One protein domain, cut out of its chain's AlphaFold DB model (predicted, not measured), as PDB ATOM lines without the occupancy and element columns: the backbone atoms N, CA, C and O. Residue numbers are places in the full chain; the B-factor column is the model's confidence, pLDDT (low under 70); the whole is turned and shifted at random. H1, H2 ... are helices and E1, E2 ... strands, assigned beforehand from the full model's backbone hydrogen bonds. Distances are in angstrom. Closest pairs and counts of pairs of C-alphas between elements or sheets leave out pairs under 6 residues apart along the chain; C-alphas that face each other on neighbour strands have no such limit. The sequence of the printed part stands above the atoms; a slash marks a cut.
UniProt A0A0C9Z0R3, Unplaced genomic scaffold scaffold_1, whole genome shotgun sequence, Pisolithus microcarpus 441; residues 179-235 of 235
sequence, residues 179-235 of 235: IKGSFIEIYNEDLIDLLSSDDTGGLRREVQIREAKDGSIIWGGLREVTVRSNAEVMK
ATOM      1  N   ILE A 179     175.732 138.264 140.178       95.56
ATOM      2  CA  ILE A 179     175.186 136.966 139.784       95.56
ATOM      3  C   ILE A 179     173.670 137.074 139.853       95.56
ATOM      4  O   ILE A 179     173.106 137.549 140.842       95.56
ATOM      5  N   LYS A 180     173.019 136.644 138.779       94.75
ATOM      6  CA  LYS A 180     171.570 136.536 138.692       94.75
ATOM      7  C   LYS A 180     171.200 135.119 138.285       94.75
ATOM      8  O   LYS A 180     171.954 134.479 137.556       94.75
ATOM      9  N   GLY A 181     170.054 134.654 138.760       93.69
ATOM     10  CA  GLY A 181     169.472 133.372 138.390       93.69
ATOM     11  C   GLY A 181     168.063 133.545 137.840       93.69
ATOM     12  O   GLY A 181     167.316 134.425 138.272       93.69
ATOM     13  N   SER A 182     167.714 132.681 136.900       93.44
ATOM     14  CA  SER A 182     166.359 132.443 136.414       93.44
ATOM     15  C   SER A 182     166.137 130.930 136.362       93.44
ATOM     16  O   SER A 182     167.100 130.169 136.227       93.44
ATOM     17  N   PHE A 183     164.891 130.476 136.514       93.06
ATOM     18  CA  PHE A 183     164.571 129.050 136.471       93.06
ATOM     19  C   PHE A 183     163.301 128.822 135.655       93.06
ATOM     20  O   PHE A 183     162.231 129.315 136.005       93.06
ATOM     21  N   ILE A 184     163.445 128.111 134.538       92.50
ATOM     22  CA  ILE A 184     162.390 127.908 133.544       92.50
ATOM     23  C   ILE A 184     162.142 126.416 133.380       92.50
ATOM     24  O   ILE A 184     163.088 125.635 133.269       92.50
ATOM     25  N   GLU A 185     160.871 126.051 133.295       92.88
ATOM     26  CA  GLU A 185     160.415 124.758 132.809       92.88
ATOM     27  C   GLU A 185     159.771 124.928 131.429       92.88
ATOM     28  O   GLU A 185     159.009 125.865 131.200       92.88
ATOM     29  N   ILE A 186     160.091 124.019 130.508       92.50
ATOM     30  CA  ILE A 186     159.389 123.891 129.230       92.50
ATOM     31  C   ILE A 186     158.517 122.648 129.336       92.50
ATOM     32  O   ILE A 186     159.040 121.533 129.410       92.50
ATOM     33  N   TYR A 187     157.202 122.834 129.361       91.88
ATOM     34  CA  TYR A 187     156.243 121.745 129.490       91.88
ATOM     35  C   TYR A 187     155.161 121.889 128.432       91.88
ATOM     36  O   TYR A 187     154.483 122.906 128.381       91.88
ATOM     37  N   ASN A 188     154.985 120.859 127.598       92.38
ATOM     38  CA  ASN A 188     154.014 120.882 126.500       92.38
ATOM     39  C   ASN A 188     154.171 122.121 125.588       92.38
ATOM     40  O   ASN A 188     153.189 122.765 125.242       92.38
ATOM     41  N   GLU A 189     155.416 122.461 125.239       90.19
ATOM     42  CA  GLU A 189     155.787 123.666 124.471       90.19
ATOM     43  C   GLU A 189     155.482 125.014 125.157       90.19
ATOM     44  O   GLU A 189     155.816 126.064 124.606       90.19
ATOM     45  N   ASP A 190     154.942 125.011 126.378       88.56
ATOM     46  CA  ASP A 190     154.724 126.216 127.172       88.56
ATOM     47  C   ASP A 190     155.945 126.530 128.047       88.56
ATOM     48  O   ASP A 190     156.559 125.644 128.654       88.56
ATOM     49  N   LEU A 191     156.282 127.819 128.142       90.50
ATOM     50  CA  LEU A 191     157.355 128.336 128.989       90.50
ATOM     51  C   LEU A 191     156.799 128.747 130.353       90.50
ATOM     52  O   LEU A 191     156.001 129.680 130.462       90.50
ATOM     53  N   ILE A 192     157.264 128.082 131.405       90.00
ATOM     54  CA  ILE A 192     156.825 128.298 132.782       90.00
ATOM     55  C   ILE A 192     157.997 128.864 133.587       90.00
ATOM     56  O   ILE A 192     159.020 128.206 133.764       90.00
ATOM     57  N   ASP A 193     157.854 130.088 134.096       91.00
ATOM     58  CA  ASP A 193     158.804 130.675 135.047       91.00
ATOM     59  C   ASP A 193     158.568 130.094 136.449       91.00
ATOM     60  O   ASP A 193     157.580 130.426 137.114       91.00
ATOM     61  N   LEU A 194     159.492 129.249 136.907       91.06
ATOM     62  CA  LEU A 194     159.421 128.570 138.201       91.06
ATOM     63  C   LEU A 194     159.676 129.513 139.388       91.06
ATOM     64  O   LEU A 194     159.326 129.177 140.517       91.06
ATOM     65  N   LEU A 195     160.237 130.704 139.149       88.44
ATOM     66  CA  LEU A 195     160.453 131.727 140.176       88.44
ATOM     67  C   LEU A 195     159.286 132.722 140.272       88.44
ATOM     68  O   LEU A 195     159.298 133.611 141.127       88.44
ATOM     69  N   SER A 196     158.276 132.622 139.401       79.62
ATOM     70  CA  SER A 196     157.140 133.559 139.366       79.62
ATOM     71  C   SER A 196     156.071 133.309 140.445       79.62
ATOM     72  O   SER A 196     155.181 134.141 140.624       79.62
ATOM     73  N   SER A 197     156.175 132.205 141.190       65.12
ATOM     74  CA  SER A 197     155.082 131.603 141.970       65.12
ATOM     75  C   SER A 197     154.580 132.371 143.202       65.12
ATOM     76  O   SER A 197     153.492 132.049 143.664       65.12
ATOM     77  N   ASP A 198     155.280 133.395 143.706       58.06
ATOM     78  CA  ASP A 198     154.998 133.902 145.067       58.06
ATOM     79  C   ASP A 198     154.550 135.371 145.200       58.06
ATOM     80  O   ASP A 198     154.166 135.772 146.294       58.06
ATOM     81  N   ASP A 199     154.559 136.200 144.147       56.09
ATOM     82  CA  ASP A 199     154.625 137.666 144.377       56.09
ATOM     83  C   ASP A 199     153.576 138.535 143.656       56.09
ATOM     84  O   ASP A 199     153.581 139.757 143.783       56.09
ATOM     85  N   THR A 200     152.669 137.962 142.854       54.06
ATOM     86  CA  THR A 200     151.800 138.784 141.979       54.06
ATOM     87  C   THR A 200     150.363 138.293 141.852       54.06
ATOM     88  O   THR A 200     149.905 138.055 140.746       54.06
ATOM     89  N   GLY A 201     149.616 138.168 142.956       56.28
ATOM     90  CA  GLY A 201     148.139 138.264 142.958       56.28
ATOM     91  C   GLY A 201     147.350 137.540 141.845       56.28
ATOM     92  O   GLY A 201     146.294 138.024 141.452       56.28
ATOM     93  N   GLY A 202     147.851 136.419 141.312       56.19
ATOM     94  CA  GLY A 202     147.241 135.661 140.213       56.19
ATOM     95  C   GLY A 202     147.629 136.048 138.772       56.19
ATOM     96  O   GLY A 202     147.228 135.334 137.855       56.19
ATOM     97  N   LEU A 203     148.420 137.099 138.520       57.91
ATOM     98  CA  LEU A 203     148.903 137.428 137.168       57.91
ATOM     99  C   LEU A 203     150.247 136.747 136.880       57.91
ATOM    100  O   LEU A 203     151.313 137.320 137.105       57.91
ATOM    101  N   ARG A 204     150.199 135.529 136.325       65.12
ATOM    102  CA  ARG A 204     151.380 134.907 135.705       65.12
ATOM    103  C   ARG A 204     151.867 135.795 134.562       65.12
ATOM    104  O   ARG A 204     151.112 136.086 133.636       65.12
ATOM    105  N   ARG A 205     153.128 136.226 134.622       72.81
ATOM    106  CA  ARG A 205     153.780 136.886 133.487       72.81
ATOM    107  C   ARG A 205     154.040 135.833 132.421       72.81
ATOM    108  O   ARG A 205     154.633 134.799 132.711       72.81
ATOM    109  N   GLU A 206     153.584 136.096 131.206       83.25
ATOM    110  CA  GLU A 206     153.872 135.233 130.066       83.25
ATOM    111  C   GLU A 206     155.349 135.386 129.682       83.25
ATOM    112  O   GLU A 206     155.820 136.500 129.425       83.25
ATOM    113  N   VAL A 207     156.084 134.272 129.674       89.56
ATOM    114  CA  VAL A 207     157.475 134.245 129.220       89.56
ATOM    115  C   VAL A 207     157.483 134.177 127.698       89.56
ATOM    116  O   VAL A 207     156.872 133.293 127.106       89.56
ATOM    117  N   GLN A 208     158.187 135.106 127.058       90.00
ATOM    118  CA  GLN A 208     158.243 135.214 125.601       90.00
ATOM    119  C   GLN A 208     159.686 135.250 125.115       90.00
ATOM    120  O   GLN A 208     160.511 135.989 125.651       90.00
ATOM    121  N   ILE A 209     159.973 134.500 124.055       91.12
ATOM    122  CA  ILE A 209     161.276 134.494 123.388       91.12
ATOM    123  C   ILE A 209     161.188 135.405 122.165       91.12
ATOM    124  O   ILE A 209     160.276 135.283 121.347       91.12
ATOM    125  N   ARG A 210     162.125 136.345 122.046       91.88
ATOM    126  CA  ARG A 210     162.232 137.268 120.909       91.88
ATOM    127  C   ARG A 210     163.665 137.278 120.400       91.88
ATOM    128  O   ARG A 210     164.590 137.105 121.182       91.88
ATOM    129  N   GLU A 211     163.853 137.527 119.115       94.12
ATOM    130  CA  GLU A 211     165.179 137.713 118.524       94.12
ATOM    131  C   GLU A 211     165.422 139.207 118.278       94.12
ATOM    132  O   GLU A 211     164.564 139.919 117.744       94.12
ATOM    133  N   ALA A 212     166.569 139.706 118.723       90.69
ATOM    134  CA  ALA A 212     167.018 141.063 118.462       90.69
ATOM    135  C   ALA A 212     167.567 141.203 117.034       90.69
ATOM    136  O   ALA A 212     167.844 140.228 116.343       90.69
ATOM    137  N   LYS A 213     167.793 142.445 116.588       92.38
ATOM    138  CA  LYS A 213     168.327 142.725 115.238       92.38
ATOM    139  C   LYS A 213     169.731 142.161 114.996       92.38
ATOM    140  O   LYS A 213     170.126 142.017 113.845       92.38
ATOM    141  N   ASP A 214     170.482 141.906 116.060       92.50
ATOM    142  CA  ASP A 214     171.820 141.316 116.027       92.50
ATOM    143  C   ASP A 214     171.804 139.782 116.168       92.50
ATOM    144  O   ASP A 214     172.867 139.170 116.243       92.50
ATOM    145  N   GLY A 215     170.619 139.159 116.201       87.94
ATOM    146  CA  GLY A 215     170.442 137.718 116.380       87.94
ATOM    147  C   GLY A 215     170.490 137.248 117.838       87.94
ATOM    148  O   GLY A 215     170.413 136.049 118.098       87.94
ATOM    149  N   SER A 216     170.626 138.156 118.814       87.62
ATOM    150  CA  SER A 216     170.596 137.776 120.228       87.62
ATOM    151  C   SER A 216     169.181 137.413 120.691       87.62
ATOM    152  O   SER A 216     168.194 138.057 120.332       87.62
ATOM    153  N   ILE A 217     169.073 136.361 121.506       89.38
ATOM    154  CA  ILE A 217     167.796 135.922 122.075       89.38
ATOM    155  C   ILE A 217     167.469 136.757 123.318       89.38
ATOM    156  O   ILE A 217     168.240 136.802 124.275       89.38
ATOM    157  N   ILE A 218     166.298 137.388 123.311       88.75
ATOM    158  CA  ILE A 218     165.742 138.192 124.397       88.75
ATOM    159  C   ILE A 218     164.610 137.414 125.071       88.75
ATOM    160  O   ILE A 218     163.650 136.997 124.419       88.75
ATOM    161  N   TRP A 219     164.685 137.304 126.396       89.56
ATOM    162  CA  TRP A 219     163.626 136.758 127.241       89.56
ATOM    163  C   TRP A 219     162.758 137.892 127.795       89.56
ATOM    164  O   TRP A 219     163.206 138.701 128.605       89.56
ATOM    165  N   GLY A 220     161.507 137.971 127.346       88.06
ATOM    166  CA  GLY A 220     160.484 138.860 127.891       88.06
ATOM    167  C   GLY A 220     159.693 138.168 128.996       88.06
ATOM    168  O   GLY A 220     159.402 136.981 128.894       88.06
ATOM    169  N   GLY A 221     159.349 138.894 130.060       86.81
ATOM    170  CA  GLY A 221     158.494 138.382 131.141       86.81
ATOM    171  C   GLY A 221     159.179 137.452 132.153       86.81
ATOM    172  O   GLY A 221     158.648 137.306 133.251       86.81
ATOM    173  N   LEU A 222     160.359 136.908 131.833       90.44
ATOM    174  CA  LEU A 222     161.150 136.043 132.713       90.44
ATOM    175  C   LEU A 222     161.690 136.796 133.938       90.44
ATOM    176  O   LEU A 222     162.344 137.835 133.802       90.44
ATOM    177  N   ARG A 223     161.465 136.258 135.139       88.94
ATOM    178  CA  ARG A 223     162.023 136.796 136.380       88.94
ATOM    179  C   ARG A 223     163.514 136.472 136.492       88.94
ATOM    180  O   ARG A 223     163.920 135.314 136.518       88.94
ATOM    181  N   GLU A 224     164.323 137.516 136.654       91.12
ATOM    182  CA  GLU A 224     165.712 137.400 137.102       91.12
ATOM    183  C   GLU A 224     165.822 137.802 138.574       91.12
ATOM    184  O   GLU A 224     165.452 138.916 138.957       91.12
ATOM    185  N   VAL A 225     166.379 136.922 139.401       92.75
ATOM    186  CA  VAL A 225     166.647 137.200 140.815       92.75
ATOM    187  C   VAL A 225     168.141 137.425 140.996       92.75
ATOM    188  O   VAL A 225     168.959 136.602 140.589       92.75
ATOM    189  N   THR A 226     168.517 138.558 141.592       95.12
ATOM    190  CA  THR A 226     169.915 138.801 141.973       95.12
ATOM    191  C   THR A 226     170.233 137.982 143.210       95.12
ATOM    192  O   THR A 226     169.553 138.136 144.217       95.12
ATOM    193  N   VAL A 227     171.281 137.163 143.143       94.81
ATOM    194  CA  VAL A 227     171.673 136.246 144.218       94.81
ATOM    195  C   VAL A 227     173.058 136.603 144.747       94.81
ATOM    196  O   VAL A 227     173.982 136.910 143.992       94.81
ATOM    197  N   ARG A 228     173.210 136.585 146.069       92.88
ATOM    198  CA  ARG A 228     174.426 137.027 146.772       92.88
ATOM    199  C   ARG A 228     175.185 135.889 147.439       92.88
ATOM    200  O   ARG A 228     176.324 136.083 147.863       92.88
ATOM    201  N   SER A 229     174.577 134.712 147.544       90.69
ATOM    202  CA  SER A 229     175.197 133.539 148.158       90.69
ATOM    203  C   SER A 229     174.687 132.235 147.553       90.69
ATOM    204  O   SER A 229     173.619 132.200 146.944       90.69
ATOM    205  N   ASN A 230     175.432 131.149 147.771       86.75
ATOM    206  CA  ASN A 230     174.995 129.804 147.391       86.75
ATOM    207  C   ASN A 230     173.679 129.408 148.089       86.75
ATOM    208  O   ASN A 230     172.805 128.843 147.447       86.75
ATOM    209  N   ALA A 231     173.505 129.769 149.362       86.69
ATOM    210  CA  ALA A 231     172.325 129.456 150.153       86.69
ATOM    211  C   ALA A 231     171.067 130.149 149.622       86.69
ATOM    212  O   ALA A 231     169.977 129.626 149.773       86.69
ATOM    213  N   GLU A 232     171.203 131.318 148.993       87.62
ATOM    214  CA  GLU A 232     170.076 132.013 148.365       87.62
ATOM    215  C   GLU A 232     169.610 131.325 147.079       87.62
ATOM    216  O   GLU A 232     168.426 131.360 146.775       87.62
ATOM    217  N   VAL A 233     170.523 130.674 146.352       87.19
ATOM    218  CA  VAL A 233     170.198 129.908 145.137       87.19
ATOM    219  C   VAL A 233     169.591 128.542 145.467       87.19
ATOM    220  O   VAL A 233     168.810 128.022 144.682       87.19
ATOM    221  N   MET A 234     169.981 127.951 146.598       83.88
ATOM    222  CA  MET A 234     169.557 126.606 147.011       83.88
ATOM    223  C   MET A 234     168.286 126.587 147.878       83.88
ATOM    224  O   MET A 234     167.914 125.518 148.355       83.88
ATOM    225  N   LYS A 235     167.662 127.747 148.116       70.25
ATOM    226  CA  LYS A 235     166.359 127.874 148.788       70.25
ATOM    227  C   LYS A 235     165.217 127.547 147.838       70.25
ATOM    228  O   LYS A 235     164.239 126.955 148.334       70.25
TER     229      LYS A 235
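Overview. This is residues 179 to 235 of the 235 residues of an uncharacterized protein of Pisolithus microcarpus 441 (UniProt A0A0C9Z0R3). Three short two-strand ribbons are set loosely about the middle: the E1 and E6 pair, the E2 and E3 hairpin, and the E4 and E5 hairpin. The short helix H1 lies near the E1 and E6 ribbon, and loop residues 197 to 203 stick out. The 57 printed residues run E1, E2, E3, E4, E5, E6, H1, with three antiparallel sheets of two strands each. The class is mostly strand, though under half of the residues are in named elements. The whole is loose, with a radius of gyration of the C-alphas of 13.0 A, and spans 37 by 28 by 21 A.

Along the chain. E1, residues 179 to 181, begins with C-alpha 179 at (175.186, 136.966, 139.784). It runs on into E2, residues 184 to 187, 9.6 A long, at 22 degrees. E3 is residues 190 to 193, 9.9 A. E4, residues 208 to 211, spans 10.2 A, and E5, residues 217 to 220, 9.8 A. E6 is residues 225 to 227. H1, residues 230 to 233, ends with C-alpha 233 at (170.198, 129.908, 145.137).

Arrangement. E1 and E6 are antiparallel at 135 degrees, with N 181 and O 225 2.9 A apart, within hydrogen-bond range. The hairpin of E2 and E3 has N 192 and O 185 within range at 2.8 A. The hairpin of E4 and E5 has N 218 and O 210 within range at 2.7 A. The closest C-alphas of E3 and E4, those of Leu 191 and Gln 208, are 7.7 A apart. The closest of E6 and H1, Val 227 and Val 233, are 6.6 A apart. E2 and E5, among others, are apart. H1 is too short for any O i to N i+4 pair; its one O i to N i+3 pair is within range.

Size, cuts and confidence. The two C-alphas farthest apart, of Lys 213 and Ala 231, are 37.6 A apart. The printed part has no cut. The link from E3 to E4, 14 residues, is long. Residues 197 to 204 have pLDDT under 70.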